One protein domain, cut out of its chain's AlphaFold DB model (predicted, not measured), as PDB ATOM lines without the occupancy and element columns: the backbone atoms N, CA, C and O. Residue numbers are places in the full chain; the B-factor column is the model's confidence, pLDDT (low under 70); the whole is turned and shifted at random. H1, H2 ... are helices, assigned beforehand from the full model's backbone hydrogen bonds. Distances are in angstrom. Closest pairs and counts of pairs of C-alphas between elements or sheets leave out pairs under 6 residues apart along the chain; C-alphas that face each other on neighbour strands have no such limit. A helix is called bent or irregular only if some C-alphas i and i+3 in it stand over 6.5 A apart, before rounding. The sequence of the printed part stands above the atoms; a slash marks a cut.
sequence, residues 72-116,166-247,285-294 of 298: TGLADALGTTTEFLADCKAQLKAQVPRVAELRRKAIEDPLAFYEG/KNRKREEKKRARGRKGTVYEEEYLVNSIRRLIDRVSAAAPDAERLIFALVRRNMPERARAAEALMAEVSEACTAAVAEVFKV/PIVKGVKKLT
ATOM      1  N   THR A  72     260.433 150.852 276.333       97.62
ATOM      2  CA  THR A  72     261.735 151.075 275.681       97.62
ATOM      3  C   THR A  72     262.338 152.418 276.094       97.62
ATOM      4  O   THR A  72     263.476 152.457 276.557       97.62
ATOM      5  N   GLY A  73     261.553 153.499 276.064       97.81
ATOM      6  CA  GLY A  73     261.987 154.813 276.543       97.81
ATOM      7  C   GLY A  73     262.384 154.825 278.025       97.81
ATOM      8  O   GLY A  73     263.339 155.501 278.402       97.81
ATOM      9  N   LEU A  74     261.702 154.046 278.872       98.38
ATOM     10  CA  LEU A  74     262.071 153.862 280.278       98.38
ATOM     11  C   LEU A  74     263.394 153.116 280.440       98.38
ATOM     12  O   LEU A  74     264.179 153.472 281.317       98.38
ATOM     13  N   ALA A  75     263.651 152.094 279.621       97.94
ATOM     14  CA  ALA A  75     264.915 151.366 279.650       97.94
ATOM     15  C   ALA A  75     266.095 152.271 279.255       97.94
ATOM     16  O   ALA A  75     267.101 152.300 279.966       97.94
ATOM     17  N   ASP A  76     265.939 153.066 278.196       97.69
ATOM     18  CA  ASP A  76     266.961 154.014 277.735       97.69
ATOM     19  C   ASP A  76     267.232 155.115 278.772       97.69
ATOM     20  O   ASP A  76     268.387 155.437 279.077       97.69
ATOM     21  N   ALA A  77     266.169 155.681 279.353       97.88
ATOM     22  CA  ALA A  77     266.277 156.695 280.397       97.88
ATOM     23  C   ALA A  77     266.925 156.138 281.671       97.88
ATOM     24  O   ALA A  77     267.755 156.814 282.283       97.88
ATOM     25  N   LEU A  78     266.607 154.895 282.047       98.06
ATOM     26  CA  LEU A  78     267.247 154.207 283.164       98.06
ATOM     27  C   LEU A  78     268.741 153.992 282.915       98.06
ATOM     28  O   LEU A  78     269.541 154.315 283.792       98.06
ATOM     29  N   GLY A  79     269.129 153.506 281.733       97.88
ATOM     30  CA  GLY A  79     270.539 153.345 281.365       97.88
ATOM     31  C   GLY A  79     271.298 154.669 281.446       97.88
ATOM     32  O   GLY A  79     272.280 154.779 282.173       97.88
ATOM     33  N   THR A  80     270.759 155.710 280.808       97.38
ATOM     34  CA  THR A  80     271.371 157.049 280.787       97.38
ATOM     35  C   THR A  80     271.495 157.650 282.191       97.38
ATOM     36  O   THR A  80     272.528 158.215 282.547       97.38
ATOM     37  N   THR A  81     270.445 157.533 283.013       97.19
ATOM     38  CA  THR A  81     270.432 158.087 284.376       97.19
ATOM     39  C   THR A  81     271.412 157.342 285.277       97.19
ATOM     40  O   THR A  81     272.158 157.970 286.025       97.19
ATOM     41  N   THR A  82     271.440 156.010 285.212       96.94
ATOM     42  CA  THR A  82     272.326 155.202 286.062       96.94
ATOM     43  C   THR A  82     273.798 155.372 285.696       96.94
ATOM     44  O   THR A  82     274.617 155.515 286.602       96.94
ATOM     45  N   GLU A  83     274.129 155.451 284.405       98.06
ATOM     46  CA  GLU A  83     275.479 155.771 283.926       98.06
ATOM     47  C   GLU A  83     275.928 157.152 284.423       98.06
ATOM     48  O   GLU A  83     276.963 157.274 285.079       98.06
ATOM     49  N   PHE A  84     275.097 158.182 284.222       97.69
ATOM     50  CA  PHE A  84     275.382 159.535 284.698       97.69
ATOM     51  C   PHE A  84     275.633 159.591 286.215       97.69
ATOM     52  O   PHE A  84     276.584 160.237 286.666       97.69
ATOM     53  N   LEU A  85     274.798 158.920 287.014       96.88
ATOM     54  CA  LEU A  85     274.945 158.895 288.471       96.88
ATOM     55  C   LEU A  85     276.196 158.122 288.914       96.88
ATOM     56  O   LEU A  85     276.904 158.576 289.816       96.88
ATOM     57  N   ALA A  86     276.507 156.997 288.266       96.88
ATOM     58  CA  ALA A  86     277.719 156.226 288.535       96.88
ATOM     59  C   ALA A  86     278.990 157.039 288.230       96.88
ATOM     60  O   ALA A  86     279.915 157.064 289.050       96.88
ATOM     61  N   ASP A  87     279.004 157.777 287.120       97.81
ATOM     62  CA  ASP A  87     280.092 158.690 286.766       97.81
ATOM     63  C   ASP A  87     280.259 159.806 287.798       97.81
ATOM     64  O   ASP A  87     281.379 160.106 288.221       97.81
ATOM     65  N   CYS A  88     279.154 160.408 288.251       96.81
ATOM     66  CA  CYS A  88     279.199 161.433 289.294       96.81
ATOM     67  C   CYS A  88     279.788 160.880 290.593       96.81
ATOM     68  O   CYS A  88     280.674 161.494 291.190       96.81
ATOM     69  N   LYS A  89     279.357 159.685 291.003       96.19
ATOM     70  CA  LYS A  89     279.883 158.996 292.183       96.19
ATOM     71  C   LYS A  89     281.387 158.737 292.070       96.19
ATOM     72  O   LYS A  89     282.135 159.029 293.005       96.19
ATOM     73  N   ALA A  90     281.838 158.213 290.930       97.38
ATOM     74  CA  ALA A  90     283.249 157.936 290.680       97.38
ATOM     75  C   ALA A  90     284.094 159.220 290.716       97.38
ATOM     76  O   ALA A  90     285.165 159.239 291.326       97.38
ATOM     77  N   GLN A  91     283.588 160.311 290.131       96.88
ATOM     78  CA  GLN A  91     284.256 161.612 290.156       96.88
ATOM     79  C   GLN A  91     284.361 162.187 291.571       96.88
ATOM     80  O   GLN A  91     285.448 162.615 291.954       96.88
ATOM     81  N   LEU A  92     283.288 162.153 292.370       96.06
ATOM     82  CA  LEU A  92     283.333 162.600 293.770       96.06
ATOM     83  C   LEU A  92     284.363 161.801 294.572       96.06
ATOM     84  O   LEU A  92     285.211 162.388 295.243       96.06
ATOM     85  N   LYS A  93     284.348 160.470 294.431       96.19
ATOM     86  CA  LYS A  93     285.275 159.566 295.123       96.19
ATOM     87  C   LYS A  93     286.743 159.827 294.764       96.19
ATOM     88  O   LYS A  93     287.614 159.602 295.597       96.19
ATOM     89  N   ALA A  94     287.022 160.298 293.549       95.69
ATOM     90  CA  ALA A  94     288.372 160.646 293.114       95.69
ATOM     91  C   ALA A  94     288.795 162.067 293.530       95.69
ATOM     92  O   ALA A  94     289.941 162.278 293.926       95.69
ATOM     93  N   GLN A  95     287.897 163.050 293.416       95.69
ATOM     94  CA  GLN A  95     288.241 164.464 293.588       95.69
ATOM     95  C   GLN A  95     288.252 164.905 295.056       95.69
ATOM     96  O   GLN A  95     289.142 165.660 295.437       95.69
ATOM     97  N   VAL A  96     287.317 164.428 295.887       95.31
ATOM     98  CA  VAL A  96     287.202 164.866 297.291       95.31
ATOM     99  C   VAL A  96     288.473 164.547 298.098       95.31
ATOM    100  O   VAL A  96     289.080 165.489 298.612       95.31
ATOM    101  N   PRO A  97     288.997 163.300 298.111       95.44
ATOM    102  CA  PRO A  97     290.230 162.998 298.843       95.44
ATOM    103  C   PRO A  97     291.445 163.761 298.306       95.44
ATOM    104  O   PRO A  97     292.355 164.104 299.058       95.44
ATOM    105  N   ARG A  98     291.464 164.053 296.998       94.25
ATOM    106  CA  ARG A  98     292.543 164.818 296.369       94.25
ATOM    107  C   ARG A  98     292.554 166.271 296.835       94.25
ATOM    108  O   ARG A  98     293.629 166.812 297.072       94.25
ATOM    109  N   VAL A  99     291.385 166.891 297.000       92.25
ATOM    110  CA  VAL A  99     291.279 168.236 297.586       92.25
ATOM    111  C   VAL A  99     291.791 168.229 299.027       92.25
ATOM    112  O   VAL A  99     292.596 169.088 299.382       92.25
ATOM    113  N   ALA A 100     291.401 167.239 299.836       90.94
ATOM    114  CA  ALA A 100     291.895 167.106 301.207       90.94
ATOM    115  C   ALA A 100     293.428 166.936 301.264       90.94
ATOM    116  O   ALA A 100     294.096 167.585 302.069       90.94
ATOM    117  N   GLU A 101     294.003 166.125 300.369       91.75
ATOM    118  CA  GLU A 101     295.456 165.949 300.241       91.75
ATOM    119  C   GLU A 101     296.169 167.264 299.890       91.75
ATOM    120  O   GLU A 101     297.186 167.591 300.502       91.75
ATOM    121  N   LEU A 102     295.645 168.024 298.918       88.62
ATOM    122  CA  LEU A 102     296.217 169.310 298.503       88.62
ATOM    123  C   LEU A 102     296.182 170.335 299.640       88.62
ATOM    124  O   LEU A 102     297.188 170.996 299.883       88.62
ATOM    125  N   ARG A 103     295.074 170.403 300.384       88.00
ATOM    126  CA  ARG A 103     294.946 171.281 301.555       88.00
ATOM    127  C   ARG A 103     295.910 170.906 302.670       88.00
ATOM    128  O   ARG A 103     296.542 171.787 303.241       88.00
ATOM    129  N   ARG A 104     296.071 169.609 302.957       88.06
ATOM    130  CA  ARG A 104     297.041 169.148 303.960       88.06
ATOM    131  C   ARG A 104     298.467 169.520 303.560       88.06
ATOM    132  O   ARG A 104     299.194 170.073 304.373       88.06
ATOM    133  N   LYS A 105     298.834 169.288 302.297       85.00
ATOM    134  CA  LYS A 105     300.148 169.670 301.761       85.00
ATOM    135  C   LYS A 105     300.390 171.174 301.814       85.00
ATOM    136  O   LYS A 105     301.496 171.579 302.131       85.00
ATOM    137  N   ALA A 106     299.368 171.988 301.552       81.88
ATOM    138  CA  ALA A 106     299.474 173.441 301.662       81.88
ATOM    139  C   ALA A 106     299.736 173.915 303.106       81.88
ATOM    140  O   ALA A 106     300.381 174.941 303.294       81.88
ATOM    141  N   ILE A 107     299.260 173.172 304.115       83.31
ATOM    142  CA  ILE A 107     299.544 173.438 305.536       83.31
ATOM    143  C   ILE A 107     300.943 172.935 305.923       83.31
ATOM    144  O   ILE A 107     301.666 173.631 306.629       83.31
ATOM    145  N   GLU A 108     301.313 171.728 305.483       84.00
ATOM    146  CA  GLU A 108     302.600 171.086 305.794       84.00
ATOM    147  C   GLU A 108     303.787 171.811 305.143       84.00
ATOM    148  O   GLU A 108     304.840 171.935 305.763       84.00
ATOM    149  N   ASP A 109     303.613 172.304 303.916       74.00
ATOM    150  CA  ASP A 109     304.643 173.018 303.167       74.00
ATOM    151  C   ASP A 109     304.050 174.204 302.384       74.00
ATOM    152  O   ASP A 109     303.736 174.102 301.189       74.00
ATOM    153  N   PRO A 110     303.910 175.370 303.043       69.69
ATOM    154  CA  PRO A 110     303.428 176.585 302.394       69.69
ATOM    155  C   PRO A 110     304.361 177.108 301.289       69.69
ATOM    156  O   PRO A 110     303.933 177.918 300.463       69.69
ATOM    157  N   LEU A 111     305.636 176.692 301.264       64.38
ATOM    158  CA  LEU A 111     306.639 177.186 300.318       64.38
ATOM    159  C   LEU A 111     306.681 176.358 299.027       64.38
ATOM    160  O   LEU A 111     306.789 176.956 297.953       64.38
ATOM    161  N   ALA A 112     306.477 175.036 299.089       62.38
ATOM    162  CA  ALA A 112     306.360 174.172 297.903       62.38
ATOM    163  C   ALA A 112     305.247 174.617 296.941       62.38
ATOM    164  O   ALA A 112     305.331 174.412 295.725       62.38
ATOM    165  N   PHE A 113     304.224 175.296 297.461       55.47
ATOM    166  CA  PHE A 113     303.182 175.944 296.671       55.47
ATOM    167  C   PHE A 113     303.738 176.952 295.645       55.47
ATOM    168  O   PHE A 113     303.209 177.061 294.537       55.47
ATOM    169  N   TYR A 114     304.829 177.655 295.971       56.38
ATOM    170  CA  TYR A 114     305.480 178.632 295.089       56.38
ATOM    171  C   TYR A 114     306.537 178.018 294.159       56.38
ATOM    172  O   TYR A 114     306.982 178.678 293.215       56.38
ATOM    173  N   GLU A 115     306.927 176.764 294.385       54.12
ATOM    174  CA  GLU A 115     307.914 176.055 293.563       54.12
ATOM    175  C   GLU A 115     307.273 175.324 292.373       54.12
ATOM    176  O   GLU A 115     307.891 175.204 291.311       54.12
ATOM    177  N   GLY A 116     306.005 174.912 292.499       50.16
ATOM    178  CA  GLY A 116     305.303 174.072 291.520       50.16
ATOM    179  C   GLY A 116     305.058 174.683 290.130       50.16
ATOM    180  O   GLY A 116     304.767 173.945 289.188       50.16
ATOM    181  N   LYS A 166     297.630 189.195 276.468       72.94
ATOM    182  CA  LYS A 166     297.917 187.859 275.927       72.94
ATOM    183  C   LYS A 166     298.482 186.915 276.991       72.94
ATOM    184  O   LYS A 166     298.101 185.748 277.004       72.94
ATOM    185  N   ASN A 167     299.343 187.398 277.887       72.69
ATOM    186  CA  ASN A 167     299.864 186.589 278.991       72.69
ATOM    187  C   ASN A 167     298.811 186.348 280.069       72.69
ATOM    188  O   ASN A 167     298.690 185.220 280.533       72.69
ATOM    189  N   ARG A 168     297.989 187.357 280.383       78.56
ATOM    190  CA  ARG A 168     296.831 187.184 281.268       78.56
ATOM    191  C   ARG A 168     295.902 186.069 280.770       78.56
ATOM    192  O   ARG A 168     295.640 185.128 281.505       78.56
ATOM    193  N   LYS A 169     295.524 186.093 279.486       81.00
ATOM    194  CA  LYS A 169     294.714 185.027 278.858       81.00
ATOM    195  C   LYS A 169     295.375 183.643 278.923       81.00
ATOM    196  O   LYS A 169     294.683 182.631 279.016       81.00
ATOM    197  N   ARG A 170     296.709 183.570 278.829       82.94
ATOM    198  CA  ARG A 170     297.454 182.303 278.946       82.94
ATOM    199  C   ARG A 170     297.397 181.753 280.369       82.94
ATOM    200  O   ARG A 170     297.149 180.562 280.519       82.94
ATOM    201  N   GLU A 171     297.589 182.603 281.374       81.12
ATOM    202  CA  GLU A 171     297.467 182.219 282.786       81.12
ATOM    203  C   GLU A 171     296.032 181.834 283.154       81.12
ATOM    204  O   GLU A 171     295.812 180.765 283.714       81.12
ATOM    205  N   GLU A 172     295.030 182.600 282.720       83.75
ATOM    206  CA  GLU A 172     293.614 182.238 282.888       83.75
ATOM    207  C   GLU A 172     293.303 180.867 282.260       83.75
ATOM    208  O   GLU A 172     292.592 180.053 282.850       83.75
ATOM    209  N   LYS A 173     293.894 180.547 281.100       85.38
ATOM    210  CA  LYS A 173     293.765 179.220 280.477       85.38
ATOM    211  C   LYS A 173     294.454 178.117 281.289       85.38
ATOM    212  O   LYS A 173     293.957 176.990 281.298       85.38
ATOM    213  N   LYS A 174     295.579 178.396 281.963       83.50
ATOM    214  CA  LYS A 174     296.220 177.434 282.879       83.50
ATOM    215  C   LYS A 174     295.352 177.191 284.110       83.50
ATOM    216  O   LYS A 174     295.116 176.030 284.441       83.50
ATOM    217  N   ARG A 175     294.818 178.261 284.705       82.00
ATOM    218  CA  ARG A 175     293.873 178.206 285.827       82.00
ATOM    219  C   ARG A 175     292.634 177.392 285.475       82.00
ATOM    220  O   ARG A 175     292.276 176.470 286.196       82.00
ATOM    221  N   ALA A 176     292.059 177.627 284.295       83.31
ATOM    222  CA  ALA A 176     290.924 176.854 283.795       83.31
ATOM    223  C   ALA A 176     291.261 175.380 283.494       83.31
ATOM    224  O   ALA A 176     290.383 174.525 283.596       83.31
ATOM    225  N   ARG A 177     292.510 175.068 283.110       84.69
ATOM    226  CA  ARG A 177     292.957 173.693 282.833       84.69
ATOM    227  C   ARG A 177     293.187 172.883 284.110       84.69
ATOM    228  O   ARG A 177     293.063 171.665 284.037       84.69
ATOM    229  N   GLY A 178     293.567 173.528 285.217       81.88
ATOM    230  CA  GLY A 178     293.744 172.871 286.516       81.88
ATOM    231  C   GLY A 178     294.664 171.653 286.460       81.88
ATOM    232  O   GLY A 178     294.304 170.571 286.913       81.88
ATOM    233  N   ARG A 179     295.829 171.782 285.810       85.38
ATOM    234  CA  ARG A 179     296.732 170.638 285.620       85.38
ATOM    235  C   ARG A 179     297.196 170.122 286.988       85.38
ATOM    236  O   ARG A 179     297.591 170.911 287.844       85.38
ATOM    237  N   LYS A 180     297.209 168.798 287.157       83.94
ATOM    238  CA  LYS A 180     297.738 168.142 288.359       83.94
ATOM    239  C   LYS A 180     299.158 168.628 288.681       83.94
ATOM    240  O   LYS A 180     300.001 168.670 287.783       83.94
ATOM    241  N   GLY A 181     299.402 168.970 289.942       78.56
ATOM    242  CA  GLY A 181     300.663 169.496 290.463       78.56
ATOM    243  C   GLY A 181     300.847 171.003 290.286       78.56
ATOM    244  O   GLY A 181     301.879 171.522 290.688       78.56
ATOM    245  N   THR A 182     299.883 171.707 289.680       82.56
ATOM    246  CA  THR A 182     299.921 173.176 289.597       82.56
ATOM    247  C   THR A 182     299.233 173.827 290.789       82.56
ATOM    248  O   THR A 182     298.362 173.234 291.423       82.56
ATOM    249  N   VAL A 183     299.560 175.099 291.013       78.81
ATOM    250  CA  VAL A 183     298.926 175.972 292.011       78.81
ATOM    251  C   VAL A 183     297.397 176.045 291.837       78.81
ATOM    252  O   VAL A 183     296.654 176.141 292.809       78.81
ATOM    253  N   TYR A 184     296.906 175.934 290.599       82.56
ATOM    254  CA  TYR A 184     295.476 176.025 290.283       82.56
ATOM    255  C   TYR A 184     294.712 174.694 290.417       82.56
ATOM    256  O   TYR A 184     293.515 174.647 290.126       82.56
ATOM    257  N   GLU A 185     295.377 173.593 290.794       89.19
ATOM    258  CA  GLU A 185     294.750 172.266 290.851       89.19
ATOM    259  C   GLU A 185     293.580 172.227 291.843       89.19
ATOM    260  O   GLU A 185     292.494 171.773 291.483       89.19
ATOM    261  N   GLU A 186     293.775 172.719 293.070       89.19
ATOM    262  CA  GLU A 186     292.737 172.680 294.107       89.19
ATOM    263  C   GLU A 186     291.489 173.448 293.667       89.19
ATOM    264  O   GLU A 186     290.385 172.909 293.689       89.19
ATOM    265  N   GLU A 187     291.657 174.688 293.207       86.69
ATOM    266  CA  GLU A 187     290.540 175.523 292.768       86.69
ATOM    267  C   GLU A 187     289.764 174.879 291.620       86.69
ATOM    268  O   GLU A 187     288.528 174.902 291.594       86.69
ATOM    269  N   TYR A 188     290.478 174.273 290.670       90.69
ATOM    270  CA  TYR A 188     289.844 173.538 289.591       90.69
ATOM    271  C   TYR A 188     288.990 172.383 290.126       90.69
ATOM    272  O   TYR A 188     287.837 172.247 289.709       90.69
ATOM    273  N   LEU A 189     289.519 171.586 291.060       92.56
ATOM    274  CA  LEU A 189     288.799 170.463 291.664       92.56
ATOM    275  C   LEU A 189     287.574 170.939 292.450       92.56
ATOM    276  O   LEU A 189     286.486 170.409 292.249       92.56
ATOM    277  N   VAL A 190     287.700 171.990 293.261       92.06
ATOM    278  CA  VAL A 190     286.571 172.566 294.012       92.06
ATOM    279  C   VAL A 190     285.464 173.042 293.061       92.06
ATOM    280  O   VAL A 190     284.285 172.734 293.258       92.06
ATOM    281  N   ASN A 191     285.825 173.735 291.979       91.38
ATOM    282  CA  ASN A 191     284.869 174.174 290.957       91.38
ATOM    283  C   ASN A 191     284.278 173.010 290.146       91.38
ATOM    284  O   ASN A 191     283.147 173.094 289.662       91.38
ATOM    285  N   SER A 192     285.036 171.933 289.954       93.31
ATOM    286  CA  SER A 192     284.565 170.701 289.319       93.31
ATOM    287  C   SER A 192     283.501 170.019 290.187       93.31
ATOM    288  O   SER A 192     282.399 169.765 289.702       93.31
ATOM    289  N   ILE A 193     283.764 169.862 291.489       94.75
ATOM    290  CA  ILE A 193     282.819 169.311 292.473       94.75
ATOM    291  C   ILE A 193     281.540 170.155 292.547       94.75
ATOM    292  O   ILE A 193     280.447 169.594 292.523       94.75
ATOM    293  N   ARG A 194     281.641 171.494 292.560       93.62
ATOM    294  CA  ARG A 194     280.461 172.379 292.515       93.62
ATOM    295  C   ARG A 194     279.580 172.082 291.301       93.62
ATOM    296  O   ARG A 194     278.401 171.784 291.456       93.62
ATOM    297  N   ARG A 195     280.167 172.105 290.098       94.25
ATOM    298  CA  ARG A 195     279.438 171.831 288.847       94.25
ATOM    299  C   ARG A 195     278.824 170.436 288.832       94.25
ATOM    300  O   ARG A 195     277.760 170.240 288.252       94.25
ATOM    301  N   LEU A 196     279.491 169.469 289.453       95.31
ATOM    302  CA  LEU A 196     278.980 168.114 289.585       95.31
ATOM    303  C   LEU A 196     277.722 168.067 290.461       95.31
ATOM    304  O   LEU A 196     276.725 167.479 290.055       95.31
ATOM    305  N   ILE A 197     277.740 168.745 291.611       94.69
ATOM    306  CA  ILE A 197     276.592 168.856 292.523       94.69
ATOM    307  C   ILE A 197     275.411 169.562 291.846       94.69
ATOM    308  O   ILE A 197     274.271 169.107 291.968       94.69
ATOM    309  N   ASP A 198     275.677 170.631 291.094       94.69
ATOM    310  CA  ASP A 198     274.643 171.356 290.350       94.69
ATOM    311  C   ASP A 198     273.987 170.453 289.291       94.69
ATOM    312  O   ASP A 198     272.763 170.424 289.169       94.69
ATOM    313  N   ARG A 199     274.785 169.651 288.567       95.19
ATOM    314  CA  ARG A 199     274.280 168.679 287.582       95.19
ATOM    315  C   ARG A 199     273.429 167.585 288.225       95.19
ATOM    316  O   ARG A 199     272.366 167.277 287.696       95.19
ATOM    317  N   VAL A 200     273.869 167.016 289.350       95.50
ATOM    318  CA  VAL A 200     273.087 166.008 290.095       95.50
ATOM    319  C   VAL A 200     271.760 166.609 290.562       95.50
ATOM    320  O   VAL A 200     270.704 166.017 290.357       95.50
ATOM    321  N   SER A 201     271.794 167.826 291.108       93.62
ATOM    322  CA  SER A 201     270.594 168.527 291.578       93.62
ATOM    323  C   SER A 201     269.631 168.886 290.441       93.62
ATOM    324  O   SER A 201     268.418 168.882 290.644       93.62
ATOM    325  N   ALA A 202     270.148 169.183 289.244       93.75
ATOM    326  CA  ALA A 202     269.341 169.421 288.049       93.75
ATOM    327  C   ALA A 202     268.696 168.136 287.500       93.75
ATOM    328  O   ALA A 202     267.587 168.200 286.980       93.75
ATOM    329  N   ALA A 203     269.355 166.983 287.651       94.75
ATOM    330  CA  ALA A 203     268.844 165.680 287.214       94.75
ATOM    331  C   ALA A 203     267.846 165.042 288.203       94.75
ATOM    332  O   ALA A 203     267.086 164.154 287.822       94.75
ATOM    333  N   ALA A 204     267.817 165.490 289.462       94.06
ATOM    334  CA  ALA A 204     266.917 164.974 290.495       94.06
ATOM    335  C   ALA A 204     265.425 164.892 290.094       94.06
ATOM    336  O   ALA A 204     264.839 163.822 290.273       94.06
ATOM    337  N   PRO A 205     264.785 165.940 289.529       94.62
ATOM    338  CA  PRO A 205     263.381 165.851 289.115       94.62
ATOM    339  C   PRO A 205     263.147 164.846 287.976       94.62
ATOM    340  O   PRO A 205     262.091 164.219 287.919       94.62
ATOM    341  N   ASP A 206     264.118 164.667 287.080       95.69
ATOM    342  CA  ASP A 206     264.020 163.701 285.982       95.69
ATOM    343  C   ASP A 206     264.150 162.266 286.499       95.69
ATOM    344  O   ASP A 206     263.354 161.397 286.132       95.69
ATOM    345  N   ALA A 207     265.074 162.034 287.437       95.94
ATOM    346  CA  ALA A 207     265.190 160.766 288.149       95.94
ATOM    347  C   ALA A 207     263.897 160.430 288.913       95.94
ATOM    348  O   ALA A 207     263.415 159.302 288.834       95.94
ATOM    349  N   GLU A 208     263.279 161.403 289.589       95.44
ATOM    350  CA  GLU A 208     261.999 161.211 290.281       95.44
ATOM    351  C   GLU A 208     260.887 160.777 289.309       95.44
ATOM    352  O   GLU A 208     260.215 159.766 289.539       95.44
ATOM    353  N   ARG A 209     260.726 161.480 288.179       96.69
ATOM    354  CA  ARG A 209     259.746 161.122 287.134       96.69
ATOM    355  C   ARG A 209     259.982 159.716 286.586       96.69
ATOM    356  O   ARG A 209     259.015 158.974 286.395       96.69
ATOM    357  N   LEU A 210     261.243 159.347 286.357       97.56
ATOM    358  CA  LEU A 210     261.636 158.010 285.919       97.56
ATOM    359  C   LEU A 210     261.233 156.943 286.946       97.56
ATOM    360  O   LEU A 210     260.591 155.960 286.575       97.56
ATOM    361  N   ILE A 211     261.551 157.138 288.229       96.62
ATOM    362  CA  ILE A 211     261.229 156.180 289.298       96.62
ATOM    363  C   ILE A 211     259.710 155.971 289.380       96.62
ATOM    364  O   ILE A 211     259.241 154.830 289.359       96.62
ATOM    365  N   PHE A 212     258.918 157.050 289.384       96.12
ATOM    366  CA  PHE A 212     257.455 156.943 289.372       96.12
ATOM    367  C   PHE A 212     256.933 156.177 288.153       96.12
ATOM    368  O   PHE A 212     256.006 155.373 288.270       96.12
ATOM    369  N   ALA A 213     257.506 156.423 286.978       96.88
ATOM    370  CA  ALA A 213     257.086 155.762 285.753       96.88
ATOM    371  C   ALA A 213     257.438 154.265 285.742       96.88
ATOM    372  O   ALA A 213     256.598 153.456 285.350       96.88
ATOM    373  N   LEU A 214     258.612 153.886 286.255       97.38
ATOM    374  CA  LEU A 214     259.011 152.486 286.439       97.38
ATOM    375  C   LEU A 214     258.034 151.744 287.359       97.38
ATOM    376  O   LEU A 214     257.600 150.640 287.028       97.38
ATOM    377  N   VAL A 215     257.614 152.361 288.469       96.19
ATOM    378  CA  VAL A 215     256.594 151.781 289.362       96.19
ATOM    379  C   VAL A 215     255.263 151.600 288.631       96.19
ATOM    380  O   VAL A 215     254.687 150.513 288.657       96.19
ATOM    381  N   ARG A 216     254.792 152.629 287.913       95.12
ATOM    382  CA  ARG A 216     253.536 152.575 287.137       95.12
ATOM    383  C   ARG A 216     253.549 151.515 286.033       95.12
ATOM    384  O   ARG A 216     252.490 151.029 285.648       95.12
ATOM    385  N   ARG A 217     254.728 151.160 285.520       96.12
ATOM    386  CA  ARG A 217     254.931 150.117 284.503       96.12
ATOM    387  C   ARG A 217     255.344 148.763 285.088       96.12
ATOM    388  O   ARG A 217     255.821 147.906 284.356       96.12
ATOM    389  N   ASN A 218     255.103 148.546 286.384       95.69
ATOM    390  CA  ASN A 218     255.357 147.282 287.079       95.69
ATOM    391  C   ASN A 218     256.837 146.839 287.031       95.69
ATOM    392  O   ASN A 218     257.146 145.657 286.890       95.69
ATOM    393  N   MET A 219     257.764 147.796 287.163       96.31
ATOM    394  CA  MET A 219     259.214 147.565 287.229       96.31
ATOM    395  C   MET A 219     259.814 148.009 288.584       96.31
ATOM    396  O   MET A 219     260.727 148.840 288.612       96.31
ATOM    397  N   PRO A 220     259.334 147.483 289.730       94.12
ATOM    398  CA  PRO A 220     259.694 147.994 291.057       94.12
ATOM    399  C   PRO A 220     261.169 147.781 291.427       94.12
ATOM    400  O   PRO A 220     261.751 148.633 292.089       94.12
ATOM    401  N   GLU A 221     261.797 146.689 290.980       95.00
ATOM    402  CA  GLU A 221     263.225 146.434 291.242       95.00
ATOM    403  C   GLU A 221     264.120 147.484 290.569       95.00
ATOM    404  O   GLU A 221     265.051 148.009 291.176       95.00
ATOM    405  N   ARG A 222     263.792 147.852 289.322       96.25
ATOM    406  CA  ARG A 222     264.502 148.908 288.581       96.25
ATOM    407  C   ARG A 222     264.298 150.272 289.237       96.25
ATOM    408  O   ARG A 222     265.247 151.043 289.337       96.25
ATOM    409  N   ALA A 223     263.081 150.545 289.708       95.75
ATOM    410  CA  ALA A 223     262.762 151.767 290.438       95.75
ATOM    411  C   ALA A 223     263.569 151.877 291.744       95.75
ATOM    412  O   ALA A 223     264.205 152.904 291.970       95.75
ATOM    413  N   ARG A 224     263.625 150.802 292.549       94.81
ATOM    414  CA  ARG A 224     264.435 150.740 293.778       94.81
ATOM    415  C   ARG A 224     265.922 150.944 293.509       94.81
ATOM    416  O   ARG A 224     266.566 151.702 294.224       94.81
ATOM    417  N   ALA A 225     266.466 150.309 292.471       94.69
ATOM    418  CA  ALA A 225     267.873 150.475 292.111       94.69
ATOM    419  C   ALA A 225     268.208 151.926 291.717       94.69
ATOM    420  O   ALA A 225     269.212 152.473 292.177       94.69
ATOM    421  N   ALA A 226     267.357 152.565 290.905       95.56
ATOM    422  CA  ALA A 226     267.535 153.961 290.508       95.56
ATOM    423  C   ALA A 226     267.407 154.925 291.700       95.56
ATOM    424  O   ALA A 226     268.226 155.832 291.848       95.56
ATOM    425  N   GLU A 227     266.418 154.706 292.570       95.25
ATOM    426  CA  GLU A 227     266.217 155.498 293.785       95.25
ATOM    427  C   GLU A 227     267.401 155.375 294.750       95.25
ATOM    428  O   GLU A 227     267.917 156.389 295.220       95.25
ATOM    429  N   ALA A 228     267.873 154.151 295.007       94.44
ATOM    430  CA  ALA A 228     269.008 153.898 295.887       94.44
ATOM    431  C   ALA A 228     270.291 154.563 295.371       94.44
ATOM    432  O   ALA A 228     270.993 155.215 296.142       94.44
ATOM    433  N   LEU A 229     270.570 154.461 294.066       95.50
ATOM    434  CA  LEU A 229     271.732 155.110 293.460       95.50
ATOM    435  C   LEU A 229     271.637 156.639 293.547       95.50
ATOM    436  O   LEU A 229     272.617 157.300 293.887       95.50
ATOM    437  N   MET A 230     270.462 157.214 293.280       95.25
ATOM    438  CA  MET A 230     270.253 158.658 293.391       95.25
ATOM    439  C   MET A 230     270.413 159.153 294.835       95.25
ATOM    440  O   MET A 230     271.025 160.200 295.065       95.25
ATOM    441  N   ALA A 231     269.895 158.400 295.811       93.88
ATOM    442  CA  ALA A 231     270.060 158.700 297.230       93.88
ATOM    443  C   ALA A 231     271.539 158.652 297.638       93.88
ATOM    444  O   ALA A 231     272.042 159.623 298.198       93.88
ATOM    445  N   GLU A 232     272.258 157.591 297.265       94.88
ATOM    446  CA  GLU A 232     273.685 157.438 297.561       94.88
ATOM    447  C   GLU A 232     274.523 158.584 296.970       94.88
ATOM    448  O   GLU A 232     275.383 159.148 297.646       94.88
ATOM    449  N   VAL A 233     274.257 158.980 295.720       95.94
ATOM    450  CA  VAL A 233     274.959 160.111 295.090       95.94
ATOM    451  C   VAL A 233     274.607 161.433 295.774       95.94
ATOM    452  O   VAL A 233     275.494 162.255 295.993       95.94
ATOM    453  N   SER A 234     273.347 161.639 296.162       94.62
ATOM    454  CA  SER A 234     272.918 162.850 296.878       94.62
ATOM    455  C   SER A 234     273.572 162.963 298.263       94.62
ATOM    456  O   SER A 234     274.010 164.044 298.668       94.62
ATOM    457  N   GLU A 235     273.688 161.846 298.982       93.88
ATOM    458  CA  GLU A 235     274.412 161.756 300.253       93.88
ATOM    459  C   GLU A 235     275.908 162.033 300.058       93.88
ATOM    460  O   GLU A 235     276.475 162.858 300.779       93.88
ATOM    461  N   ALA A 236     276.532 161.455 299.025       94.75
ATOM    462  CA  ALA A 236     277.925 161.732 298.672       94.75
ATOM    463  C   ALA A 236     278.152 163.211 298.308       94.75
ATOM    464  O   ALA A 236     279.144 163.803 298.732       94.75
ATOM    465  N   CYS A 237     277.225 163.842 297.579       94.75
ATOM    466  CA  CYS A 237     277.250 165.280 297.315       94.75
ATOM    467  C   CYS A 237     277.170 166.091 298.615       94.75
ATOM    468  O   CYS A 237     277.935 167.032 298.794       94.75
ATOM    469  N   THR A 238     276.282 165.719 299.539       93.50
ATOM    470  CA  THR A 238     276.114 166.414 300.828       93.50
ATOM    471  C   THR A 238     277.369 166.304 301.695       93.50
ATOM    472  O   THR A 238     277.811 167.302 302.269       93.50
ATOM    473  N   ALA A 239     277.986 165.121 301.734       93.31
ATOM    474  CA  ALA A 239     279.264 164.899 302.402       93.31
ATOM    475  C   ALA A 239     280.387 165.727 301.756       93.31
ATOM    476  O   ALA A 239     281.111 166.431 302.458       93.31
ATOM    477  N   ALA A 240     280.472 165.741 300.422       93.12
ATOM    478  CA  ALA A 240     281.444 166.552 299.691       93.12
ATOM    479  C   ALA A 240     281.267 168.055 299.959       93.12
ATOM    480  O   ALA A 240     282.256 168.774 300.082       93.12
ATOM    481  N   VAL A 241     280.028 168.546 300.101       91.56
ATOM    482  CA  VAL A 241     279.773 169.941 300.496       91.56
ATOM    483  C   VAL A 241     280.341 170.232 301.882       91.56
ATOM    484  O   VAL A 241     280.995 171.259 302.075       91.56
ATOM    485  N   ALA A 242     280.108 169.339 302.845       89.19
ATOM    486  CA  ALA A 242     280.620 169.499 304.198       89.19
ATOM    487  C   ALA A 242     282.156 169.487 304.233       89.19
ATOM    488  O   ALA A 242     282.746 170.361 304.849       89.19
ATOM    489  N   GLU A 243     282.803 168.564 303.524       89.00
ATOM    490  CA  GLU A 243     284.263 168.424 303.544       89.00
ATOM    491  C   GLU A 243     284.984 169.524 302.748       89.00
ATOM    492  O   GLU A 243     285.986 170.091 303.187       89.00
ATOM    493  N   VAL A 244     284.472 169.864 301.563       88.56
ATOM    494  CA  VAL A 244     285.165 170.763 300.633       88.56
ATOM    495  C   VAL A 244     284.817 172.229 300.885       88.56
ATOM    496  O   VAL A 244     285.694 173.083 300.746       88.56
ATOM    497  N   PHE A 245     283.581 172.546 301.282       84.94
ATOM    498  CA  PHE A 245     283.101 173.933 301.367       84.94
ATOM    499  C   PHE A 245     282.885 174.434 302.801       84.94
ATOM    500  O   PHE A 245     282.901 175.647 303.016       84.94
ATOM    501  N   LYS A 246     282.712 173.553 303.797       70.12
ATOM    502  CA  LYS A 246     282.617 173.953 305.211       70.12
ATOM    503  C   LYS A 246     283.939 173.666 305.925       70.12
ATOM    504  O   LYS A 246     284.164 172.567 306.406       70.12
ATOM    505  N   VAL A 247     284.811 174.666 306.019       57.12
ATOM    506  CA  VAL A 247     286.043 174.559 306.822       57.12
ATOM    507  C   VAL A 247     285.690 174.719 308.313       57.12
ATOM    508  O   VAL A 247     285.182 175.781 308.685       57.12
ATOM    509  N   PRO A 285     277.216 174.868 297.409       83.00
ATOM    510  CA  PRO A 285     276.128 174.544 296.491       83.00
ATOM    511  C   PRO A 285     274.990 173.823 297.226       83.00
ATOM    512  O   PRO A 285     275.214 173.065 298.173       83.00
ATOM    513  N   ILE A 286     273.755 174.062 296.780       81.81
ATOM    514  CA  ILE A 286     272.555 173.453 297.361       81.81
ATOM    515  C   ILE A 286     272.355 172.076 296.732       81.81
ATOM    516  O   ILE A 286     272.118 171.972 295.531       81.81
ATOM    517  N   VAL A 287     272.392 171.028 297.552       81.75
ATOM    518  CA  VAL A 287     272.078 169.664 297.113       81.75
ATOM    519  C   VAL A 287     270.562 169.478 297.119       81.75
ATOM    520  O   VAL A 287     269.923 169.586 298.168       81.75
ATOM    521  N   LYS A 288     269.976 169.186 295.955       81.00
ATOM    522  CA  LYS A 288     268.579 168.743 295.848       81.00
ATOM    523  C   LYS A 288     268.561 167.229 295.647       81.00
ATOM    524  O   LYS A 288     268.995 166.747 294.608       81.00
ATOM    525  N   GLY A 289     268.085 166.498 296.650       73.75
ATOM    526  CA  GLY A 289     267.876 165.051 296.563       73.75
ATOM    527  C   GLY A 289     266.463 164.688 296.103       73.75
ATOM    528  O   GLY A 289     265.571 165.538 296.058       73.75
ATOM    529  N   VAL A 290     266.256 163.404 295.813       74.94
ATOM    530  CA  VAL A 290     264.926 162.828 295.566       74.94
ATOM    531  C   VAL A 290     264.326 162.366 296.894       74.94
ATOM    532  O   VAL A 290     265.013 161.760 297.718       74.94
ATOM    533  N   LYS A 291     263.041 162.658 297.128       77.06
ATOM    534  CA  LYS A 291     262.319 162.112 298.285       77.06
ATOM    535  C   LYS A 291     262.072 160.625 298.050       77.06
ATOM    536  O   LYS A 291     261.496 160.276 297.024       77.06
ATOM    537  N   LYS A 292     262.455 159.775 299.010       76.81
ATOM    538  CA  LYS A 292     262.157 158.338 298.941       76.81
ATOM    539  C   LYS A 292     260.655 158.109 298.773       76.81
ATOM    540  O   LYS A 292     259.847 158.666 299.525       76.81
ATOM    541  N   LEU A 293     260.287 157.283 297.805       77.50
ATOM    542  CA  LEU A 293     258.917 156.882 297.556       77.50
ATOM    543  C   LEU A 293     258.495 155.861 298.603       77.50
ATOM    544  O   LEU A 293     258.966 154.728 298.624       77.50
ATOM    545  N   THR A 294     257.517 156.231 299.424       79.50
ATOM    546  CA  THR A 294     256.918 155.329 300.422       79.50
ATOM    547  C   THR A 294     256.359 154.043 299.803       79.50
ATOM    548  O   THR A 294     256.302 153.012 300.466       79.50
TER     549      THR A 294
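This is residues 72 to 116, 166 to 247 and 285 to 294 of the 298 residues of the protein "Elongator complex protein 1" of Fusarium oxysporum f. sp. cubense (strain race 4) (UniProt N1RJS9). Three long helices, H1, the bent H4 and H5, lie side by side in an elongated bundle, with H4b and H5 forming a helical hairpin at one end. At the other end H3 slants away from the beginning of H4a, and the very short H2 follows the end of H1. A last stretch without a named helix, residues 285 to 294, runs alongside H4 and H5. The 137 printed residues hold five named helices, H1 to H5 in chain order, and no named strand, and the class is all helix. The whole is loose, with a radius of gyration of the C-alphas of 18.7 A and spans of 60 by 33 by 20 A.

H1, residues 72 to 108, begins with C-alpha 72 at (261.735, 151.075, 275.681) and is 54.6 A long; it is neither bent nor irregular, but only just: C-alphas 94 and 97 are 6.5 A apart. H2 is residues 112 to 115. H3, residues 166 to 177, is 16.5 A long. H4, residues 185 to 216, was assigned as one helix by its hydrogen bonds but is bent, with C-alphas 202 and 205 7.0 A apart. Its arms are H4a, residues 185 to 202, 25.7 A long, and H4b, residues 205 to 216, 16.6 A long. H5, residues 220 to 245, is 36.4 A long and ends with C-alpha 245 at (283.101, 173.933, 301.367).

H1, H4a, H4b and H5 form a bundle, a group of helices or arms set together. H1 and H4a touch at a shallow tilt of 29 degrees, opposite ways; their closest C-alphas, those of Val 99 and Glu 186, are 5.8 A apart. H1 touches H4b with residues 74 to 81 alone, at a steep tilt of 40 degrees; the closest C-alphas are those of Thr 81 and Ala 207, 7.0 A apart. H1 and H5 touch and run the same way at a shallow tilt of 21 degrees, with the C-alphas of Lys 89 and Val 233 closest at 5.8 A. The hairpin of H4b and H5 brings the C-alphas of Ile 211 and Ala 223 to 4.8 A, its closest pair. H4a and H5 touch at a tilt of 36 degrees, only just steep, with the C-alphas of Ile 197 and Cys 237 closest at 6.0 A. H3 touches H4a with residues 175 to 177 alone, at a steep tilt of 60 degrees; the C-alphas of Ala 176 and Tyr 188 are closest, at 6.8 A. H2 is close to H1 but not clearly touching it, with the C-alphas of Ala 106 and Phe 113 closest at 6.7 A. H1 and H3 are apart. Each O i to N i+4 pair is within hydrogen-bond range in H3, H4a, H4b and H5, and 31 of 33 are in H1; H2 is too short for such a pair.

The C-alphas of Leu 111 and Asn 218 are the farthest apart, at 60.8 A. Residues 117 to 165 and 248 to 284 are not printed, with gaps of 22.1 A and 14.3 A between the C-alphas across the cuts. Of the links that are printed whole, H1 to H2 and H4 to H5 are tight and H3 to H4 is short. The mean pLDDT of the printed part is 88.8, and residues 110 to 116 and residue 247 are under 70.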